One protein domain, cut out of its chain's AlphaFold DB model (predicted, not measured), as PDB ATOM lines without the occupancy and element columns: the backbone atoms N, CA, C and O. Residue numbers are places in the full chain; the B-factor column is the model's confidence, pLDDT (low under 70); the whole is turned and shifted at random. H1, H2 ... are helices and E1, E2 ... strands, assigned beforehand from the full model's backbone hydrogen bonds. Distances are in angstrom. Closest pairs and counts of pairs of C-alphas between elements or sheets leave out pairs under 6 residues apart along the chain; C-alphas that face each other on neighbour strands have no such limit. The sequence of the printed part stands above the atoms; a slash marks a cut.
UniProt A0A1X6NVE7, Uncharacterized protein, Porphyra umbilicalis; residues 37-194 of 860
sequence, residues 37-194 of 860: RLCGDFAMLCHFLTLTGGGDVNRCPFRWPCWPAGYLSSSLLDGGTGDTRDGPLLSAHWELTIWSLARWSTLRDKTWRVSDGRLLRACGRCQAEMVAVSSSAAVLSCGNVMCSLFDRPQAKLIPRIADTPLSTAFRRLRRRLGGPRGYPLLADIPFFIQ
ATOM      1  N   ARG A  37      36.623   0.170 -24.899       79.31
ATOM      2  CA  ARG A  37      37.455  -0.887 -24.303       79.31
ATOM      3  C   ARG A  37      38.877  -0.376 -24.123       79.31
ATOM      4  O   ARG A  37      39.553  -0.071 -25.104       79.31
ATOM      5  N   LEU A  38      39.320  -0.288 -22.876       83.81
ATOM      6  CA  LEU A  38      40.688   0.063 -22.524       83.81
ATOM      7  C   LEU A  38      41.555  -1.192 -22.588       83.81
ATOM      8  O   LEU A  38      41.323  -2.138 -21.841       83.81
ATOM      9  N   CYS A  39      42.545  -1.192 -23.478       81.75
ATOM     10  CA  CYS A  39      43.520  -2.267 -23.618       81.75
ATOM     11  C   CYS A  39      44.941  -1.691 -23.625       81.75
ATOM     12  O   CYS A  39      45.171  -0.570 -24.079       81.75
ATOM     13  N   GLY A  40      45.884  -2.463 -23.102       83.56
ATOM     14  CA  GLY A  40      47.262  -2.041 -22.867       83.56
ATOM     15  C   GLY A  40      47.796  -2.723 -21.617       83.56
ATOM     16  O   GLY A  40      47.056  -3.460 -20.968       83.56
ATOM     17  N   ASP A  41      49.060  -2.495 -21.291       85.81
ATOM     18  CA  ASP A  41      49.663  -2.989 -20.056       85.81
ATOM     19  C   ASP A  41      49.151  -2.224 -18.817       85.81
ATOM     20  O   ASP A  41      48.354  -1.288 -18.915       85.81
ATOM     21  N   PHE A  42      49.610  -2.595 -17.616       85.00
ATOM     22  CA  PHE A  42      49.187  -1.890 -16.402       85.00
ATOM     23  C   PHE A  42      49.592  -0.420 -16.374       85.00
ATOM     24  O   PHE A  42      48.848   0.364 -15.787       85.00
ATOM     25  N   ALA A  43      50.710  -0.028 -16.987       83.88
ATOM     26  CA  ALA A  43      51.115   1.372 -17.032       83.88
ATOM     27  C   ALA A  43      50.114   2.196 -17.857       83.88
ATOM     28  O   ALA A  43      49.603   3.208 -17.374       83.88
ATOM     29  N   MET A  44      49.743   1.712 -19.046       86.19
ATOM     30  CA  MET A  44      48.716   2.328 -19.887       86.19
ATOM     31  C   MET A  44      47.353   2.363 -19.194       86.19
ATOM     32  O   MET A  44      46.696   3.405 -19.175       86.19
ATOM     33  N   LEU A  45      46.929   1.245 -18.592       87.31
ATOM     34  CA  LEU A  45      45.659   1.183 -17.868       87.31
ATOM     35  C   LEU A  45      45.647   2.166 -16.692       87.31
ATOM     36  O   LEU A  45      44.705   2.943 -16.557       87.31
ATOM     37  N   CYS A  46      46.705   2.197 -15.877       86.94
ATOM     38  CA  CYS A  46      46.817   3.156 -14.781       86.94
ATOM     39  C   CYS A  46      46.800   4.594 -15.302       86.94
ATOM     40  O   CYS A  46      46.132   5.433 -14.712       86.94
ATOM     41  N   HIS A  47      47.453   4.883 -16.427       86.62
ATOM     42  CA  HIS A  47      47.439   6.216 -17.019       86.62
ATOM     43  C   HIS A  47      46.028   6.656 -17.442       86.62
ATOM     44  O   HIS A  47      45.581   7.733 -17.044       86.62
ATOM     45  N   PHE A  48      45.283   5.816 -18.173       86.56
ATOM     46  CA  PHE A  48      43.909   6.138 -18.591       86.56
ATOM     47  C   PHE A  48      42.958   6.348 -17.413       86.56
ATOM     48  O   PHE A  48      42.096   7.231 -17.445       86.56
ATOM     49  N   LEU A  49      43.137   5.552 -16.364       87.19
ATOM     50  CA  LEU A  49      42.346   5.615 -15.140       87.19
ATOM     51  C   LEU A  49      42.875   6.664 -14.155       87.19
ATOM     52  O   LEU A  49      42.306   6.840 -13.080       87.19
ATOM     53  N   THR A  50      43.963   7.360 -14.502       88.25
ATOM     54  CA  THR A  50      44.702   8.277 -13.626       88.25
ATOM     55  C   THR A  50      45.025   7.668 -12.264       88.25
ATOM     56  O   THR A  50      44.907   8.320 -11.236       88.25
ATOM     57  N   LEU A  51      45.424   6.404 -12.234       86.31
ATOM     58  CA  LEU A  51      45.862   5.703 -11.038       86.31
ATOM     59  C   LEU A  51      47.377   5.812 -10.864       86.31
ATOM     60  O   LEU A  51      48.151   5.877 -11.818       86.31
ATOM     61  N   THR A  52      47.823   5.803  -9.615       78.00
ATOM     62  CA  THR A  52      49.211   5.535  -9.255       78.00
ATOM     63  C   THR A  52      49.559   4.114  -9.656       78.00
ATOM     64  O   THR A  52      48.764   3.226  -9.367       78.00
ATOM     65  N   GLY A  53      50.709   3.907 -10.313       66.56
ATOM     66  CA  GLY A  53      51.106   2.621 -10.905       66.56
ATOM     67  C   GLY A  53      50.833   1.400 -10.013       66.56
ATOM     68  O   GLY A  53      50.945   1.477  -8.789       66.56
ATOM     69  N   GLY A  54      50.441   0.282 -10.628       56.25
ATOM     70  CA  GLY A  54      49.768  -0.850  -9.975       56.25
ATOM     71  C   GLY A  54      50.586  -1.723  -9.005       56.25
ATOM     72  O   GLY A  54      50.025  -2.645  -8.423       56.25
ATOM     73  N   GLY A  55      51.881  -1.465  -8.801       52.06
ATOM     74  CA  GLY A  55      52.756  -2.322  -7.977       52.06
ATOM     75  C   GLY A  55      52.524  -2.265  -6.457       52.06
ATOM     76  O   GLY A  55      53.021  -3.120  -5.734       52.06
ATOM     77  N   ASP A  56      51.753  -1.289  -5.979       51.19
ATOM     78  CA  ASP A  56      51.641  -0.904  -4.564       51.19
ATOM     79  C   ASP A  56      50.250  -1.211  -3.966       51.19
ATOM     80  O   ASP A  56      49.282  -1.522  -4.668       51.19
ATOM     81  N   VAL A  57      50.133  -1.059  -2.640       54.53
ATOM     82  CA  VAL A  57      48.917  -1.330  -1.857       54.53
ATOM     83  C   VAL A  57      47.668  -0.652  -2.439       54.53
ATOM     84  O   VAL A  57      47.714   0.550  -2.685       54.53
ATOM     85  N   ASN A  58      46.552  -1.394  -2.594       59.34
ATOM     86  CA  ASN A  58      45.209  -0.894  -2.966       59.34
ATOM     87  C   ASN A  58      45.025  -0.389  -4.412       59.34
ATOM     88  O   ASN A  58      44.132   0.418  -4.695       59.34
ATOM     89  N   ARG A  59      45.859  -0.867  -5.342       70.94
ATOM     90  CA  ARG A  59      45.947  -0.328  -6.713       70.94
ATOM     91  C   ARG A  59      45.449  -1.254  -7.817       70.94
ATOM     92  O   ARG A  59      45.720  -0.985  -8.984       70.94
ATOM     93  N   CYS A  60      44.719  -2.322  -7.483       83.50
ATOM     94  CA  CYS A  60      44.030  -3.112  -8.502       83.50
ATOM     95  C   CYS A  60      43.151  -2.178  -9.361       83.50
ATOM     96  O   CYS A  60      42.280  -1.499  -8.811       83.50
ATOM     97  N   PRO A  61      43.361  -2.107 -10.689       86.88
ATOM     98  CA  PRO A  61      42.597  -1.200 -11.536       86.88
ATOM     99  C   PRO A  61      41.189  -1.723 -11.828       86.88
ATOM    100  O   PRO A  61      40.368  -0.954 -12.300       86.88
ATOM    101  N   PHE A  62      40.897  -2.999 -11.555       86.94
ATOM    102  CA  PHE A  62      39.637  -3.634 -11.948       86.94
ATOM    103  C   PHE A  62      38.529  -3.465 -10.912       86.94
ATOM    104  O   PHE A  62      37.393  -3.176 -11.284       86.94
ATOM    105  N   ARG A  63      38.838  -3.653  -9.621       86.38
ATOM    106  CA  ARG A  63      37.840  -3.637  -8.544       86.38
ATOM    107  C   ARG A  63      38.328  -2.934  -7.284       86.38
ATOM    108  O   ARG A  63      39.528  -2.885  -7.005       86.38
ATOM    109  N   TRP A  64      37.384  -2.403  -6.513       84.88
ATOM    110  CA  TRP A  64      37.611  -1.819  -5.194       84.88
ATOM    111  C   TRP A  64      36.607  -2.344  -4.156       84.88
ATOM    112  O   TRP A  64      35.417  -2.329  -4.441       84.88
ATOM    113  N   PRO A  65      37.044  -2.739  -2.948       79.19
ATOM    114  CA  PRO A  65      38.429  -2.970  -2.572       79.19
ATOM    115  C   PRO A  65      38.944  -4.305  -3.118       79.19
ATOM    116  O   PRO A  65      38.261  -5.330  -3.097       79.19
ATOM    117  N   CYS A  66      40.199  -4.290  -3.553       81.00
ATOM    118  CA  CYS A  66      40.966  -5.504  -3.760       81.00
ATOM    119  C   CYS A  66      42.272  -5.396  -2.972       81.00
ATOM    120  O   CYS A  66      43.112  -4.539  -3.262       81.00
ATOM    121  N   TRP A  67      42.409  -6.224  -1.935       77.19
ATOM    122  CA  TRP A  67      43.478  -6.092  -0.948       77.19
ATOM    123  C   TRP A  67      44.745  -6.843  -1.362       77.19
ATOM    124  O   TRP A  67      44.678  -8.054  -1.577       77.19
ATOM    125  N   PRO A  68      45.923  -6.191  -1.344       75.94
ATOM    126  CA  PRO A  68      47.202  -6.842  -1.637       75.94
ATOM    127  C   PRO A  68      47.494  -8.064  -0.771       75.94
ATOM    128  O   PRO A  68      48.004  -9.062  -1.271       75.94
ATOM    129  N   ALA A  69      47.120  -8.023   0.513       72.62
ATOM    130  CA  ALA A  69      47.295  -9.149   1.433       72.62
ATOM    131  C   ALA A  69      46.549 -10.417   0.971       72.62
ATOM    132  O   ALA A  69      46.954 -11.534   1.300       72.62
ATOM    133  N   GLY A  70      45.476 -10.243   0.192       78.50
ATOM    134  CA  GLY A  70      44.674 -11.316  -0.385       78.50
ATOM    135  C   GLY A  70      44.974 -11.617  -1.854       78.50
ATOM    136  O   GLY A  70      44.379 -12.547  -2.379       78.50
ATOM    137  N   TYR A  71      45.875 -10.891  -2.529       84.62
ATOM    138  CA  TYR A  71      46.089 -10.992  -3.986       84.62
ATOM    139  C   TYR A  71      46.342 -12.415  -4.494       84.62
ATOM    140  O   TYR A  71      45.869 -12.769  -5.572       84.62
ATOM    141  N   LEU A  72      47.057 -13.221  -3.707       88.00
ATOM    142  CA  LEU A  72      47.403 -14.608  -4.030       88.00
ATOM    143  C   LEU A  72      46.527 -15.641  -3.299       88.00
ATOM    144  O   LEU A  72      46.897 -16.808  -3.227       88.00
ATOM    145  N   SER A  73      45.413 -15.215  -2.701       87.94
ATOM    146  CA  SER A  73      44.480 -16.092  -1.987       87.94
ATOM    147  C   SER A  73      43.488 -16.734  -2.948       87.94
ATOM    148  O   SER A  73      42.853 -16.037  -3.747       87.94
ATOM    149  N   SER A  74      43.267 -18.040  -2.809       89.44
ATOM    150  CA  SER A  74      42.271 -18.760  -3.619       89.44
ATOM    151  C   SER A  74      40.830 -18.411  -3.232       89.44
ATOM    152  O   SER A  74      39.905 -18.678  -3.990       89.44
ATOM    153  N   SER A  75      40.626 -17.698  -2.119       85.44
ATOM    154  CA  SER A  75      39.323 -17.119  -1.761       85.44
ATOM    155  C   SER A  75      38.786 -16.112  -2.794       85.44
ATOM    156  O   SER A  75      37.640 -15.688  -2.699       85.44
ATOM    157  N   LEU A  76      39.612 -15.676  -3.753       85.31
ATOM    158  CA  LEU A  76      39.230 -14.758  -4.831       85.31
ATOM    159  C   LEU A  76      38.715 -15.468  -6.098       85.31
ATOM    160  O   LEU A  76      38.388 -14.797  -7.081       85.31
ATOM    161  N   LEU A  77      38.650 -16.805  -6.105       85.56
ATOM    162  CA  LEU A  77      38.247 -17.600  -7.272       85.56
ATOM    163  C   LEU A  77      36.790 -17.391  -7.703       85.56
ATOM    164  O   LEU A  77      36.457 -17.630  -8.864       85.56
ATOM    165  N   ASP A  78      35.945 -16.890  -6.805       70.12
ATOM    166  CA  ASP A  78      34.517 -16.602  -7.026       70.12
ATOM    167  C   ASP A  78      34.291 -15.277  -7.764       70.12
ATOM    168  O   ASP A  78      33.167 -14.795  -7.902       70.12
ATOM    169  N   GLY A  79      35.377 -14.689  -8.262       61.81
ATOM    170  CA  GLY A  79      35.401 -13.332  -8.753       61.81
ATOM    171  C   GLY A  79      35.862 -12.386  -7.662       61.81
ATOM    172  O   GLY A  79      35.330 -12.400  -6.555       61.81
ATOM    173  N   GLY A  80      36.875 -11.574  -7.979       59.78
ATOM    174  CA  GLY A  80      37.499 -10.676  -7.007       59.78
ATOM    175  C   GLY A  80      36.489  -9.853  -6.198       59.78
ATOM    176  O   GLY A  80      35.411  -9.498  -6.679       59.78
ATOM    177  N   THR A  81      36.853  -9.536  -4.958       62.53
ATOM    178  CA  THR A  81      36.014  -8.744  -4.059       62.53
ATOM    179  C   THR A  81      35.820  -7.319  -4.580       62.53
ATOM    180  O   THR A  81      36.665  -6.780  -5.294       62.53
ATOM    181  N   GLY A  82      34.707  -6.700  -4.186       75.88
ATOM    182  CA  GLY A  82      34.446  -5.287  -4.443       75.88
ATOM    183  C   GLY A  82      33.762  -4.969  -5.774       75.88
ATOM    184  O   GLY A  82      33.472  -5.854  -6.588       75.88
ATOM    185  N   ASP A  83      33.515  -3.678  -5.964       83.69
ATOM    186  CA  ASP A  83      32.817  -3.108  -7.110       83.69
ATOM    187  C   ASP A  83      33.797  -2.757  -8.226       83.69
ATOM    188  O   ASP A  83      34.960  -2.422  -7.984       83.69
ATOM    189  N   THR A  84      33.321  -2.829  -9.467       85.88
ATOM    190  CA  THR A  84      34.096  -2.452 -10.650       85.88
ATOM    191  C   THR A  84      34.530  -0.992 -10.567       85.88
ATOM    192  O   THR A  84      33.725  -0.108 -10.288       85.88
ATOM    193  N   ARG A  85      35.804  -0.725 -10.862       87.31
ATOM    194  CA  ARG A  85      36.318   0.644 -10.972       87.31
ATOM    195  C   ARG A  85      35.899   1.272 -12.292       87.31
ATOM    196  O   ARG A  85      36.540   1.078 -13.324       87.31
ATOM    197  N   ASP A  86      34.823   2.038 -12.233       86.69
ATOM    198  CA  ASP A  86      34.337   2.874 -13.320       86.69
ATOM    199  C   ASP A  86      34.715   4.355 -13.117       86.69
ATOM    200  O   ASP A  86      35.352   4.741 -12.132       86.69
ATOM    201  N   GLY A  87      34.364   5.197 -14.093       87.25
ATOM    202  CA  GLY A  87      34.618   6.640 -14.041       87.25
ATOM    203  C   GLY A  87      34.066   7.312 -12.772       87.25
ATOM    204  O   GLY A  87      34.824   8.029 -12.109       87.25
ATOM    205  N   PRO A  88      32.792   7.078 -12.401       88.44
ATOM    206  CA  PRO A  88      32.207   7.582 -11.160       88.44
ATOM    207  C   PRO A  88      32.954   7.160  -9.891       88.44
ATOM    208  O   PRO A  88      33.290   8.029  -9.083       88.44
ATOM    209  N   LEU A  89      33.266   5.871  -9.719       89.62
ATOM    210  CA  LEU A  89      33.955   5.383  -8.520       89.62
ATOM    211  C   LEU A  89      35.359   5.990  -8.391       89.62
ATOM    212  O   LEU A  89      35.730   6.483  -7.325       89.62
ATOM    213  N   LEU A  90      36.114   6.030  -9.491       90.94
ATOM    214  CA  LEU A  90      37.445   6.646  -9.527       90.94
ATOM    215  C   LEU A  90      37.401   8.153  -9.239       90.94
ATOM    216  O   LEU A  90      38.269   8.680  -8.541       90.94
ATOM    217  N   SER A  91      36.373   8.844  -9.737       91.69
ATOM    218  CA  SER A  91      36.147  10.262  -9.437       91.69
ATOM    219  C   SER A  91      35.852  10.471  -7.950       91.69
ATOM    220  O   SER A  91      36.430  11.369  -7.341       91.69
ATOM    221  N   ALA A  92      35.034   9.607  -7.342       92.44
ATOM    222  CA  ALA A  92      34.738   9.656  -5.912       92.44
ATOM    223  C   ALA A  92      35.991   9.405  -5.052       92.44
ATOM    224  O   ALA A  92      36.207  10.109  -4.065       92.44
ATOM    225  N   HIS A  93      36.864   8.465  -5.439       92.00
ATOM    226  CA  HIS A  93      38.162   8.264  -4.774       92.00
ATOM    227  C   HIS A  93      39.057   9.505  -4.862       92.00
ATOM    228  O   HIS A  93      39.707   9.873  -3.876       92.00
ATOM    229  N   TRP A  94      39.102  10.162  -6.027       93.88
ATOM    230  CA  TRP A  94      39.873  11.395  -6.203       93.88
ATOM    231  C   TRP A  94      39.334  12.524  -5.325       93.88
ATOM    232  O   TRP A  94      40.092  13.137  -4.572       93.88
ATOM    233  N   GLU A  95      38.023  12.752  -5.353       95.62
ATOM    234  CA  GLU A  95      37.362  13.753  -4.519       95.62
ATOM    235  C   GLU A  95      37.604  13.477  -3.027       95.62
ATOM    236  O   GLU A  95      38.037  14.374  -2.304       95.62
ATOM    237  N   LEU A  96      37.471  12.229  -2.569       95.38
ATOM    238  CA  LEU A  96      37.753  11.846  -1.181       95.38
ATOM    239  C   LEU A  96      39.223  12.064  -0.781       95.38
ATOM    240  O   LEU A  96      39.509  12.482   0.347       95.38
ATOM    241  N   THR A  97      40.162  11.828  -1.699       94.62
ATOM    242  CA  THR A  97      41.590  12.109  -1.482       94.62
ATOM    243  C   THR A  97      41.824  13.603  -1.267       94.62
ATOM    244  O   THR A  97      42.509  13.994  -0.317       94.62
ATOM    245  N   ILE A  98      41.235  14.450  -2.116       96.38
ATOM    246  CA  ILE A  98      41.353  15.911  -2.009       96.38
ATOM    247  C   ILE A  98      40.652  16.439  -0.762       96.38
ATOM    248  O   ILE A  98      41.194  17.307  -0.075       96.38
ATOM    249  N   TRP A  99      39.499  15.878  -0.419       97.00
ATOM    250  CA  TRP A  99      38.773  16.208   0.800       97.00
ATOM    251  C   TRP A  99      39.605  15.908   2.051       97.00
ATOM    252  O   TRP A  99      39.811  16.776   2.901       97.00
ATOM    253  N   SER A 100      40.182  14.711   2.124       96.12
ATOM    254  CA  SER A 100      41.036  14.305   3.245       96.12
ATOM    255  C   SER A 100      42.318  15.146   3.316       96.12
ATOM    256  O   SER A 100      42.773  15.515   4.400       96.12
ATOM    257  N   LEU A 101      42.882  15.535   2.165       95.69
ATOM    258  CA  LEU A 101      44.021  16.454   2.110       95.69
ATOM    259  C   LEU A 101      43.652  17.866   2.591       95.69
ATOM    260  O   LEU A 101      44.470  18.516   3.250       95.69
ATOM    261  N   ALA A 102      42.438  18.345   2.302       94.88
ATOM    262  CA  ALA A 102      41.931  19.624   2.798       94.88
ATOM    263  C   ALA A 102      41.840  19.632   4.331       94.88
ATOM    264  O   ALA A 102      42.323  20.577   4.967       94.88
ATOM    265  N   ARG A 103      41.315  18.546   4.917       94.62
ATOM    266  CA  ARG A 103      41.287  18.321   6.372       94.62
ATOM    267  C   ARG A 103      42.703  18.278   6.947       94.62
ATOM    268  O   ARG A 103      43.021  19.067   7.836       94.62
ATOM    269  N   TRP A 104      43.585  17.443   6.391       94.88
ATOM    270  CA  TRP A 104      44.982  17.321   6.831       94.88
ATOM    271  C   TRP A 104      45.722  18.664   6.804       94.88
ATOM    272  O   TRP A 104      46.369  19.047   7.776       94.88
ATOM    273  N   SER A 105      45.564  19.437   5.728       92.25
ATOM    274  CA  SER A 105      46.262  20.716   5.531       92.25
ATOM    275  C   SER A 105      45.928  21.777   6.584       92.25
ATOM    276  O   SER A 105      46.694  22.731   6.747       92.25
ATOM    277  N   THR A 106      44.795  21.633   7.273       90.69
ATOM    278  CA  THR A 106      44.313  22.582   8.286       90.69
ATOM    279  C   THR A 106      44.424  22.008   9.702       90.69
ATOM    280  O   THR A 106      44.845  22.719  10.611       90.69
ATOM    281  N   LEU A 107      44.099  20.725   9.896       91.62
ATOM    282  CA  LEU A 107      43.968  20.101  11.218       91.62
ATOM    283  C   LEU A 107      45.249  19.414  11.723       91.62
ATOM    284  O   LEU A 107      45.311  19.052  12.897       91.62
ATOM    285  N   ARG A 108      46.282  19.235  10.882       88.94
ATOM    286  CA  ARG A 108      47.477  18.431  11.226       88.94
ATOM    287  C   ARG A 108      48.177  18.821  12.529       88.94
ATOM    288  O   ARG A 108      48.612  17.949  13.271       88.94
ATOM    289  N   ASP A 109      48.249  20.116  12.822       85.69
ATOM    290  CA  ASP A 109      49.027  20.639  13.945       85.69
ATOM    291  C   ASP A 109      48.223  20.597  15.259       85.69
ATOM    292  O   ASP A 109      48.697  21.090  16.280       85.69
ATOM    293  N   LYS A 110      46.979  20.080  15.241       85.44
ATOM    294  CA  LYS A 110      46.026  20.014  16.373       85.44
ATOM    295  C   LYS A 110      45.692  21.364  17.034       85.44
ATOM    296  O   LYS A 110      44.943  21.420  18.002       85.44
ATOM    297  N   THR A 111      46.224  22.464  16.500       87.00
ATOM    298  CA  THR A 111      45.943  23.840  16.939       87.00
ATOM    299  C   THR A 111      44.587  24.341  16.456       87.00
ATOM    300  O   THR A 111      44.001  25.231  17.072       87.00
ATOM    301  N   TRP A 112      44.096  23.764  15.361       89.44
ATOM    302  CA  TRP A 112      42.760  23.966  14.826       89.44
ATOM    303  C   TRP A 112      41.914  22.734  15.111       89.44
ATOM    304  O   TRP A 112      42.389  21.607  14.950       89.44
ATOM    305  N   ARG A 113      40.657  22.948  15.493       90.75
ATOM    306  CA  ARG A 113      39.662  21.884  15.652       90.75
ATOM    307  C   ARG A 113      38.343  22.294  15.023       90.75
ATOM    308  O   ARG A 113      38.030  23.480  14.976       90.75
ATOM    309  N   VAL A 114      37.582  21.314  14.568       89.50
ATOM    310  CA  VAL A 114      36.202  21.510  14.122       89.50
ATOM    311  C   VAL A 114      35.243  21.071  15.224       89.50
ATOM    312  O   VAL A 114      35.538  20.108  15.934       89.50
ATOM    313  N   SER A 115      34.184  21.845  15.447       88.44
ATOM    314  CA  SER A 115      33.129  21.544  16.421       88.44
ATOM    315  C   SER A 115      31.904  22.409  16.150       88.44
ATOM    316  O   SER A 115      32.042  23.616  15.945       88.44
ATOM    317  N   ASP A 116      30.715  21.813  16.240       84.50
ATOM    318  CA  ASP A 116      29.421  22.494  16.125       84.50
ATOM    319  C   ASP A 116      29.307  23.420  14.901       84.50
ATOM    320  O   ASP A 116      28.859  24.564  15.019       84.50
ATOM    321  N   GLY A 117      29.740  22.952  13.725       83.81
ATOM    322  CA  GLY A 117      29.626  23.745  12.490       83.81
ATOM    323  C   GLY A 117      30.721  24.797  12.314       83.81
ATOM    324  O   GLY A 117      30.659  25.638  11.417       83.81
ATOM    325  N   ARG A 118      31.731  24.812  13.192       86.62
ATOM    326  CA  ARG A 118      32.721  25.895  13.268       86.62
ATOM    327  C   ARG A 118      34.144  25.373  13.261       86.62
ATOM    328  O   ARG A 118      34.454  24.331  13.833       86.62
ATOM    329  N   LEU A 119      35.041  26.173  12.686       89.50
ATOM    330  CA  LEU A 119      36.481  25.989  12.816       89.50
ATOM    331  C   LEU A 119      37.000  26.860  13.966       89.50
ATOM    332  O   LEU A 119      36.884  28.084  13.940       89.50
ATOM    333  N   LEU A 120      37.577  26.224  14.977       90.81
ATOM    334  CA  LEU A 120      37.946  26.839  16.246       90.81
ATOM    335  C   LEU A 120      39.451  26.752  16.483       90.81
ATOM    336  O   LEU A 120      40.100  25.748  16.173       90.81
ATOM    337  N   ARG A 121      39.997  27.789  17.118       90.62
ATOM    338  CA  ARG A 121      41.363  27.797  17.648       90.62
ATOM    339  C   ARG A 121      41.411  28.486  19.002       90.62
ATOM    340  O   ARG A 121      40.905  29.593  19.152       90.62
ATOM    341  N   ALA A 122      42.065  27.866  19.977       91.75
ATOM    342  CA  ALA A 122      42.251  28.481  21.287       91.75
ATOM    343  C   ALA A 122      43.228  29.666  21.207       91.75
ATOM    344  O   ALA A 122      44.278  29.596  20.555       91.75
ATOM    345  N   CYS A 123      42.896  30.766  21.882       91.12
ATOM    346  CA  CYS A 123      43.832  31.864  22.093       91.12
ATOM    347  C   CYS A 123      45.033  31.378  22.918       91.12
ATOM    348  O   CYS A 123      44.850  30.810  23.994       91.12
ATOM    349  N   GLY A 124      46.257  31.694  22.480       88.38
ATOM    350  CA  GLY A 124      47.487  31.247  23.145       88.38
ATOM    351  C   GLY A 124      47.677  31.746  24.584       88.38
ATOM    352  O   GLY A 124      48.562  31.255  25.274       88.38
ATOM    353  N   ARG A 125      46.858  32.701  25.055       91.81
ATOM    354  CA  ARG A 125      46.904  33.212  26.435       91.81
ATOM    355  C   ARG A 125      45.643  32.918  27.233       91.81
ATOM    356  O   ARG A 125      45.723  32.249  28.253       91.81
ATOM    357  N   CYS A 126      44.489  33.429  26.804       91.00
ATOM    358  CA  CYS A 126      43.251  33.293  27.580       91.00
ATOM    359  C   CYS A 126      42.473  32.000  27.296       91.00
ATOM    360  O   CYS A 126      41.427  31.802  27.898       91.00
ATOM    361  N   GLN A 127      42.942  31.163  26.361       91.88
ATOM    362  CA  GLN A 127      42.287  29.924  25.921       91.88
ATOM    363  C   GLN A 127      40.865  30.090  25.353       91.88
ATOM    364  O   GLN A 127      40.270  29.109  24.923       91.88
ATOM    365  N   ALA A 128      40.339  31.320  25.266       89.50
ATOM    366  CA  ALA A 128      39.065  31.592  24.614       89.50
ATOM    367  C   ALA A 128      39.108  31.155  23.144       89.50
ATOM    368  O   ALA A 128      40.114  31.349  22.451       89.50
ATOM    369  N   GLU A 129      38.005  30.573  22.680       90.00
ATOM    370  CA  GLU A 129      37.865  30.090  21.313       90.00
ATOM    371  C   GLU A 129      37.781  31.260  20.331       90.00
ATOM    372  O   GLU A 129      36.930  32.142  20.439       90.00
ATOM    373  N   MET A 130      38.677  31.259  19.350       89.12
ATOM    374  CA  MET A 130      38.612  32.119  18.177       89.12
ATOM    375  C   MET A 130      37.941  31.328  17.059       89.12
ATOM    376  O   MET A 130      38.397  30.234  16.715       89.12
ATOM    377  N   VAL A 131      36.865  31.882  16.505       86.50
ATOM    378  CA  VAL A 131      36.076  31.249  15.447       86.50
ATOM    379  C   VAL A 131      36.565  31.739  14.088       86.50
ATOM    380  O   VAL A 131      36.601  32.943  13.838       86.50
ATOM    381  N   ALA A 132      36.926  30.807  13.210       79.81
ATOM    382  CA  ALA A 132      37.120  31.059  11.792       79.81
ATOM    383  C   ALA A 132      35.819  30.775  11.035       79.81
ATOM    384  O   ALA A 132      35.232  29.701  11.159       79.81
ATOM    385  N   VAL A 133      35.416  31.730  10.206       68.88
ATOM    386  CA  VAL A 133      34.341  31.593   9.216       68.88
ATOM    387  C   VAL A 133      34.891  31.886   7.822       68.88
ATOM    388  O   VAL A 133      35.974  32.452   7.676       68.88
ATOM    389  N   SER A 134      34.136  31.541   6.783       57.56
ATOM    390  CA  SER A 134      34.519  31.740   5.377       57.56
ATOM    391  C   SER A 134      34.890  33.187   5.015       57.56
ATOM    392  O   SER A 134      35.718  33.411   4.135       57.56
ATOM    393  N   SER A 135      34.316  34.170   5.716       63.12
ATOM    394  CA  SER A 135      34.573  35.609   5.562       63.12
ATOM    395  C   SER A 135      35.645  36.169   6.507       63.12
ATOM    396  O   SER A 135      35.871  37.379   6.527       63.12
ATOM    397  N   SER A 136      36.291  35.328   7.322       63.84
ATOM    398  CA  SER A 136      37.295  35.783   8.285       63.84
ATOM    399  C   SER A 136      38.509  36.414   7.603       63.84
ATOM    400  O   SER A 136      38.953  35.981   6.539       63.84
ATOM    401  N   ALA A 137      39.082  37.428   8.258       62.22
ATOM    402  CA  ALA A 137      40.354  38.008   7.849       62.22
ATOM    403  C   ALA A 137      41.449  36.929   7.816       62.22
ATOM    404  O   ALA A 137      41.424  35.982   8.599       62.22
ATOM    405  N   ALA A 138      42.456  37.102   6.952       76.25
ATOM    406  CA  ALA A 138      43.547  36.137   6.771       76.25
ATOM    407  C   ALA A 138      44.291  35.773   8.076       76.25
ATOM    408  O   ALA A 138      44.966  34.738   8.143       76.25
ATOM    409  N   VAL A 139      44.164  36.617   9.106       82.44
ATOM    410  CA  VAL A 139      44.687  36.397  10.450       82.44
ATOM    411  C   VAL A 139      43.586  36.625  11.486       82.44
ATOM    412  O   VAL A 139      42.937  37.666  11.471       82.44
ATOM    413  N   LEU A 140      43.400  35.666  12.395       86.31
ATOM    414  CA  LEU A 140      42.514  35.804  13.550       86.31
ATOM    415  C   LEU A 140      43.229  36.486  14.715       86.31
ATOM    416  O   LEU A 140      44.411  36.221  14.974       86.31
ATOM    417  N   SER A 141      42.459  37.271  15.459       88.12
ATOM    418  CA  SER A 141      42.852  37.922  16.706       88.12
ATOM    419  C   SER A 141      41.936  37.487  17.851       88.12
ATOM    420  O   SER A 141      40.822  37.007  17.632       88.12
ATOM    421  N   CYS A 142      42.392  37.649  19.096       88.75
ATOM    422  CA  CYS A 142      41.563  37.324  20.255       88.75
ATOM    423  C   CYS A 142      40.443  38.363  20.422       88.75
ATOM    424  O   CYS A 142      40.729  39.551  20.549       88.75
ATOM    425  N   GLY A 143      39.188  37.909  20.481       87.00
ATOM    426  CA  GLY A 143      38.027  38.774  20.733       87.00
ATOM    427  C   GLY A 143      37.773  39.091  22.211       87.00
ATOM    428  O   GLY A 143      36.927  39.922  22.523       87.00
ATOM    429  N   ASN A 144      38.487  38.448  23.142       88.69
ATOM    430  CA  ASN A 144      38.327  38.710  24.569       88.69
ATOM    431  C   ASN A 144      39.053  40.007  24.950       88.69
ATOM    432  O   ASN A 144      40.281  40.030  25.005       88.69
ATOM    433  N   VAL A 145      38.286  41.055  25.257       88.94
ATOM    434  CA  VAL A 145      38.785  42.392  25.634       88.94
ATOM    435  C   VAL A 145      39.696  42.352  26.869       88.94
ATOM    436  O   VAL A 145      40.603  43.168  26.998       88.94
ATOM    437  N   MET A 146      39.519  41.362  27.748       90.38
ATOM    438  CA  MET A 146      40.348  41.177  28.946       90.38
ATOM    439  C   MET A 146      41.648  40.405  28.670       90.38
ATOM    440  O   MET A 146      42.483  40.237  29.561       90.38
ATOM    441  N   CYS A 147      41.844  39.902  27.451       91.12
ATOM    442  CA  CYS A 147      43.061  39.204  27.066       91.12
ATOM    443  C   CYS A 147      44.150  40.208  26.678       91.12
ATOM    444  O   CYS A 147      43.929  41.103  25.872       91.12
ATOM    445  N   SER A 148      45.391  39.997  27.123       90.06
ATOM    446  CA  SER A 148      46.516  40.835  26.668       90.06
ATOM    447  C   SER A 148      46.811  40.720  25.164       90.06
ATOM    448  O   SER A 148      47.690  41.411  24.651       90.06
ATOM    449  N   LEU A 149      46.225  39.718  24.508       88.50
ATOM    450  CA  LEU A 149      46.344  39.452  23.078       88.50
ATOM    451  C   LEU A 149      45.080  39.899  22.330       88.50
ATOM    452  O   LEU A 149      44.895  39.504  21.181       88.50
ATOM    453  N   PHE A 150      44.218  40.693  22.979       89.12
ATOM    454  CA  PHE A 150      43.061  41.324  22.355       89.12
ATOM    455  C   PHE A 150      43.479  42.082  21.096       89.12
ATOM    456  O   PHE A 150      44.456  42.833  21.124       89.12
ATOM    457  N   ASP A 151      42.774  41.813  19.998       85.12
ATOM    458  CA  ASP A 151      43.000  42.375  18.660       85.12
ATOM    459  C   ASP A 151      44.426  42.197  18.083       85.12
ATOM    460  O   ASP A 151      44.755  42.668  16.996       85.12
ATOM    461  N   ARG A 152      45.301  41.448  18.771       86.25
ATOM    462  CA  ARG A 152      46.639  41.133  18.265       86.25
ATOM    463  C   ARG A 152      46.567  39.930  17.323       86.25
ATOM    464  O   ARG A 152      45.973  38.925  17.710       86.25
ATOM    465  N   PRO A 153      47.252  39.962  16.167       85.88
ATOM    466  CA  PRO A 153      47.347  38.821  15.260       85.88
ATOM    467  C   PRO A 153      47.839  37.557  15.986       85.88
ATOM    468  O   PRO A 153      48.945  37.539  16.528       85.88
ATOM    469  N   GLN A 154      47.021  36.504  16.026       86.38
ATOM    470  CA  GLN A 154      47.333  35.240  16.711       86.38
ATOM    471  C   GLN A 154      47.532  34.072  15.743       86.38
ATOM    472  O   GLN A 154      48.377  33.206  15.976       86.38
ATOM    473  N   ALA A 155      46.725  34.003  14.684       84.81
ATOM    474  CA  ALA A 155      46.608  32.785  13.893       84.81
ATOM    475  C   ALA A 155      46.332  33.069  12.420       84.81
ATOM    476  O   ALA A 155      45.286  33.613  12.085       84.81
ATOM    477  N   LYS A 156      47.231  32.650  11.527       86.50
ATOM    478  CA  LYS A 156      46.963  32.654  10.081       86.50
ATOM    479  C   LYS A 156      45.971  31.542   9.742       86.50
ATOM    480  O   LYS A 156      46.206  30.401  10.140       86.50
ATOM    481  N   LEU A 157      44.920  31.858   8.982       83.19
ATOM    482  CA  LEU A 157      43.939  30.865   8.512       83.19
ATOM    483  C   LEU A 157      44.561  29.838   7.556       83.19
ATOM    484  O   LEU A 157      44.189  28.670   7.558       83.19
ATOM    485  N   ILE A 158      45.541  30.271   6.759       85.75
ATOM    486  CA  ILE A 158      46.271  29.428   5.808       85.75
ATOM    487  C   ILE A 158      47.751  29.444   6.215       85.75
ATOM    488  O   ILE A 158      48.527  30.257   5.707       85.75
ATOM    489  N   PRO A 159      48.159  28.622   7.199       83.06
ATOM    490  CA  PRO A 159      49.560  28.526   7.584       83.06
ATOM    491  C   PRO A 159      50.386  27.879   6.465       83.06
ATOM    492  O   PRO A 159      49.892  27.026   5.722       83.06
ATOM    493  N   ARG A 160      51.667  28.261   6.376       85.50
ATOM    494  CA  ARG A 160      52.624  27.629   5.460       85.50
ATOM    495  C   ARG A 160      52.793  26.155   5.833       85.50
ATOM    496  O   ARG A 160      52.781  25.792   7.010       85.50
ATOM    497  N   ILE A 161      52.935  25.310   4.822       86.19
ATOM    498  CA  ILE A 161      53.174  23.875   4.966       86.19
ATOM    499  C   ILE A 161      54.543  23.589   4.364       86.19
ATOM    500  O   ILE A 161      54.853  24.120   3.302       86.19
ATOM    501  N   ALA A 162      55.368  22.806   5.054       86.56
ATOM    502  CA  ALA A 162      56.611  22.323   4.472       86.56
ATOM    503  C   ALA A 162      56.311  21.269   3.396       86.56
ATOM    504  O   ALA A 162      55.399  20.451   3.555       86.56
ATOM    505  N   ASP A 163      57.100  21.266   2.328       86.56
ATOM    506  CA  ASP A 163      56.799  20.469   1.143       86.56
ATOM    507  C   ASP A 163      56.876  18.954   1.421       86.56
ATOM    508  O   ASP A 163      56.040  18.186   0.949       86.56
ATOM    509  N   THR A 164      57.838  18.501   2.233       87.56
ATOM    510  CA  THR A 164      58.042  17.069   2.532       87.56
ATOM    511  C   THR A 164      56.876  16.436   3.311       87.56
ATOM    512  O   THR A 164      56.367  15.399   2.868       87.56
ATOM    513  N   PRO A 165      56.373  17.028   4.417       90.25
ATOM    514  CA  PRO A 165      55.164  16.534   5.080       90.25
ATOM    515  C   PRO A 165      53.933  16.505   4.168       90.25
ATOM    516  O   PRO A 165      53.174  15.537   4.209       90.25
ATOM    517  N   LEU A 166      53.748  17.529   3.326       91.06
ATOM    518  CA  LEU A 166      52.603  17.608   2.414       91.06
ATOM    519  C   LEU A 166      52.637  16.490   1.363       91.06
ATOM    520  O   LEU A 166      51.644  15.781   1.193       91.06
ATOM    521  N   SER A 167      53.787  16.262   0.721       91.12
ATOM    522  CA  SER A 167      53.962  15.153  -0.229       91.12
ATOM    523  C   SER A 167      53.787  13.790   0.422       91.12
ATOM    524  O   SER A 167      53.239  12.872  -0.189       91.12
ATOM    525  N   THR A 168      54.250  13.630   1.661       91.06
ATOM    526  CA  THR A 168      54.129  12.367   2.404       91.06
ATOM    527  C   THR A 168      52.670  12.063   2.729       91.06
ATOM    528  O   THR A 168      52.190  10.974   2.415       91.06
ATOM    529  N   ALA A 169      51.934  13.045   3.252       91.19
ATOM    530  CA  ALA A 169      50.505  12.904   3.515       91.19
ATOM    531  C   ALA A 169      49.711  12.634   2.230       91.19
ATOM    532  O   ALA A 169      48.899  11.711   2.192       91.19
ATOM    533  N   PHE A 170      49.984  13.374   1.150       91.38
ATOM    534  CA  PHE A 170      49.294  13.187  -0.127       91.38
ATOM    535  C   PHE A 170      49.561  11.807  -0.752       91.38
ATOM    536  O   PHE A 170      48.635  11.156  -1.236       91.38
ATOM    537  N   ARG A 171      50.808  11.313  -0.717       88.94
ATOM    538  CA  ARG A 171      51.143   9.950  -1.171       88.94
ATOM    539  C   ARG A 171      50.443   8.884  -0.327       88.94
ATOM    540  O   ARG A 171      49.873   7.956  -0.901       88.94
ATOM    541  N   ARG A 172      50.434   9.030   1.003       88.44
ATOM    542  CA  ARG A 172      49.772   8.084   1.917       88.44
ATOM    543  C   ARG A 172      48.257   8.051   1.702       88.44
ATOM    544  O   ARG A 172      47.696   6.968   1.577       88.44
ATOM    545  N   LEU A 173      47.617   9.217   1.567       90.06
ATOM    546  CA  LEU A 173      46.186   9.328   1.258       90.06
ATOM    547  C   LEU A 173      45.840   8.606  -0.043       90.06
ATOM    548  O   LEU A 173      44.970   7.742  -0.038       90.06
ATOM    549  N   ARG A 174      46.568   8.883  -1.133       88.25
ATOM    550  CA  ARG A 174      46.350   8.189  -2.411       88.25
ATOM    551  C   ARG A 174      46.512   6.680  -2.269       88.25
ATOM    552  O   ARG A 174      45.644   5.947  -2.721       88.25
ATOM    553  N   ARG A 175      47.570   6.205  -1.600       83.81
ATOM    554  CA  ARG A 175      47.791   4.766  -1.356       83.81
ATOM    555  C   ARG A 175      46.622   4.115  -0.614       83.81
ATOM    556  O   ARG A 175      46.233   3.006  -0.953       83.81
ATOM    557  N   ARG A 176      46.039   4.785   0.379       85.69
ATOM    558  CA  ARG A 176      44.927   4.226   1.164       85.69
ATOM    559  C   ARG A 176      43.568   4.360   0.473       85.69
ATOM    560  O   ARG A 176      42.739   3.473   0.628       85.69
ATOM    561  N   LEU A 177      43.365   5.394  -0.339       87.69
ATOM    562  CA  LEU A 177      42.079   5.742  -0.958       87.69
ATOM    563  C   LEU A 177      42.009   5.372  -2.450       87.69
ATOM    564  O   LEU A 177      41.461   6.110  -3.262       87.69
ATOM    565  N   GLY A 178      42.587   4.229  -2.823       82.38
ATOM    566  CA  GLY A 178      42.413   3.635  -4.154       82.38
ATOM    567  C   GLY A 178      43.389   4.100  -5.242       82.38
ATOM    568  O   GLY A 178      43.315   3.624  -6.375       82.38
ATOM    569  N   GLY A 179      44.346   4.963  -4.913       87.94
ATOM    570  CA  GLY A 179      45.440   5.376  -5.790       87.94
ATOM    571  C   GLY A 179      45.153   6.455  -6.843       87.94
ATOM    572  O   GLY A 179      45.913   6.492  -7.806       87.94
ATOM    573  N   PRO A 180      44.139   7.334  -6.762       88.81
ATOM    574  CA  PRO A 180      43.904   8.320  -7.820       88.81
ATOM    575  C   PRO A 180      45.003   9.401  -7.860       88.81
ATOM    576  O   PRO A 180      45.443   9.905  -6.828       88.81
ATOM    577  N   ARG A 181      45.450   9.784  -9.057       87.75
ATOM    578  CA  ARG A 181      46.348  10.919  -9.360       87.75
ATOM    579  C   ARG A 181      45.584  12.150  -9.862       87.75
ATOM    580  O   ARG A 181      46.157  13.236  -9.883       87.75
ATOM    581  N   GLY A 182      44.335  11.973 -10.275       89.62
ATOM    582  CA  GLY A 182      43.488  12.992 -10.882       89.62
ATOM    583  C   GLY A 182      42.110  12.423 -11.197       89.62
ATOM    584  O   GLY A 182      41.762  11.340 -10.719       89.62
ATOM    585  N   TYR A 183      41.341  13.146 -12.010       90.56
ATOM    586  CA  TYR A 183      40.125  12.576 -12.588       90.56
ATOM    587  C   TYR A 183      40.478  11.626 -13.734       90.56
ATOM    588  O   TYR A 183      41.337  11.976 -14.547       90.56
ATOM    589  N   PRO A 184      39.786  10.478 -13.870       86.38
ATOM    590  CA  PRO A 184      40.049   9.562 -14.973       86.38
ATOM    591  C   PRO A 184      39.841  10.273 -16.312       86.38
ATOM    592  O   PRO A 184      38.866  11.005 -16.495       86.38
ATOM    593  N   LEU A 185      40.731  10.024 -17.280       84.94
ATOM    594  CA  LEU A 185      40.690  10.690 -18.592       84.94
ATOM    595  C   LEU A 185      39.367  10.439 -19.329       84.94
ATOM    596  O   LEU A 185      38.946  11.243 -20.158       84.94
ATOM    597  N   LEU A 186      38.714   9.320 -19.010       79.00
ATOM    598  CA  LEU A 186      37.444   8.883 -19.579       79.00
ATOM    599  C   LEU A 186      36.280   8.957 -18.574       79.00
ATOM    600  O   LEU A 186      35.327   8.204 -18.722       79.00
ATOM    601  N   ALA A 187      36.335   9.827 -17.554       73.12
ATOM    602  CA  ALA A 187      35.351   9.875 -16.456       73.12
ATOM    603  C   ALA A 187      33.879   9.841 -16.904       73.12
ATOM    604  O   ALA A 187      33.081   9.085 -16.354       73.12
ATOM    605  N   ASP A 188      33.534  10.639 -17.919       75.44
ATOM    606  CA  ASP A 188      32.161  10.785 -18.420       75.44
ATOM    607  C   ASP A 188      31.806   9.772 -19.525       75.44
ATOM    608  O   ASP A 188      30.674   9.751 -20.019       75.44
ATOM    609  N   ILE A 189      32.768   8.941 -19.941       80.62
ATOM    610  CA  ILE A 189      32.623   7.979 -21.033       80.62
ATOM    611  C   ILE A 189      32.540   6.575 -20.428       80.62
ATOM    612  O   ILE A 189      33.492   6.136 -19.789       80.62
ATOM    613  N   PRO A 190      31.452   5.820 -20.660       81.62
ATOM    614  CA  PRO A 190      31.400   4.423 -20.252       81.62
ATOM    615  C   PRO A 190      32.563   3.639 -20.867       81.62
ATOM    616  O   PRO A 190      32.697   3.557 -22.093       81.62
ATOM    617  N   PHE A 191      33.395   3.048 -20.013       82.81
ATOM    618  CA  PHE A 191      34.529   2.239 -20.432       82.81
ATOM    619  C   PHE A 191      34.534   0.875 -19.747       82.81
ATOM    620  O   PHE A 191      33.909   0.659 -18.712       82.81
ATOM    621  N   PHE A 192      35.274  -0.046 -20.346       81.00
ATOM    622  CA  PHE A 192      35.530  -1.377 -19.827       81.00
ATOM    623  C   PHE A 192      37.030  -1.649 -19.859       81.00
ATOM    624  O   PHE A 192      37.674  -1.456 -20.892       81.00
ATOM    625  N   ILE A 193      37.585  -2.096 -18.736       84.88
ATOM    626  CA  ILE A 193      39.013  -2.383 -18.597       84.88
ATOM    627  C   ILE A 193      39.260  -3.825 -19.030       84.88
ATOM    628  O   ILE A 193      38.729  -4.759 -18.435       84.88
ATOM    629  N   GLN A 194      40.086  -4.018 -20.052       83.81
ATOM    630  CA  GLN A 194      40.498  -5.343 -20.491       83.81
ATOM    631  C   GLN A 194      41.786  -5.760 -19.781       83.81
ATOM    632  O   GLN A 194      42.759  -5.008 -19.763       83.81
TER     633      GLN A 194
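Overview. This is residues 37 to 194 of the 860 residues of an uncharacterized protein of Porphyra umbilicalis (UniProt A0A1X6NVE7). Look for a long rod with a small strand head at one end, where the sheet E1 E2 E3 stands beside the hairpin E4 and E5. H2 and H3 make the shaft, and at the other end H1, E6 and the loops of residues 49 to 86 form a loose second lobe. The printed part has 158 residues, three named helices and six named strands in the order H1 H2 E1 E2 E3 E4 E5 H3 E6; the class is mixed, with 65 residues, under half, in named elements. The whole is loose, radius of gyration of the C-alphas 21.7 A, spanning 68 by 32 by 30 A.

Arrangement. Begin with E1, residues 112 to 115, E2, residues 118 to 122, and E3, residues 129 to 132, a meander, each strand the antiparallel neighbour of the one before; N 113 and O 120, and N 121 and O 130, are each 2.9 A apart, within hydrogen-bond range. E4, residues 139 to 141, and E5, residues 153 to 156, form an antiparallel hairpin, with N 140 and O 155 at 2.8 A. The closest C-alphas of E3 and E4, Met 130 and Leu 140, are 7.1 A apart. H2, residues 87 to 107, only grazes the three-stranded sheet, with residues 103 to 107. With residues 97 to 105 alone it touches H3, residues 163 to 176, at a steep tilt of 38 degrees, opposite ways; their closest C-alphas, Thr 97 and Leu 173, are 6.0 A apart. H1, residues 42 to 48, touches no helix. Residues 37 to 38 pair, parallel, with residues 192 to 193 of E6, residues 191 to 193, which pairs with no named strand. Every O i to N i+4 pair is within range in H1 and H3, 16 of 17 in H2.

Along the chain. Find C-alpha 87 at (34.618, 6.640, -14.041); from there H2 runs 30.1 A to C-alpha 107 at (43.968, 20.101, 11.218). H3 spans 20.1 A, E2 12.7 A.

Size, cuts and confidence. The C-alphas of Leu 77 and Met 146, the two farthest apart, are 69.1 A apart. The printed part has no cut; the links H1 to H2, E4 to E5 and H3 to E6 are long. Look for pLDDT under 70 at residues 53 to 58, 79 to 81 and 133 to 137.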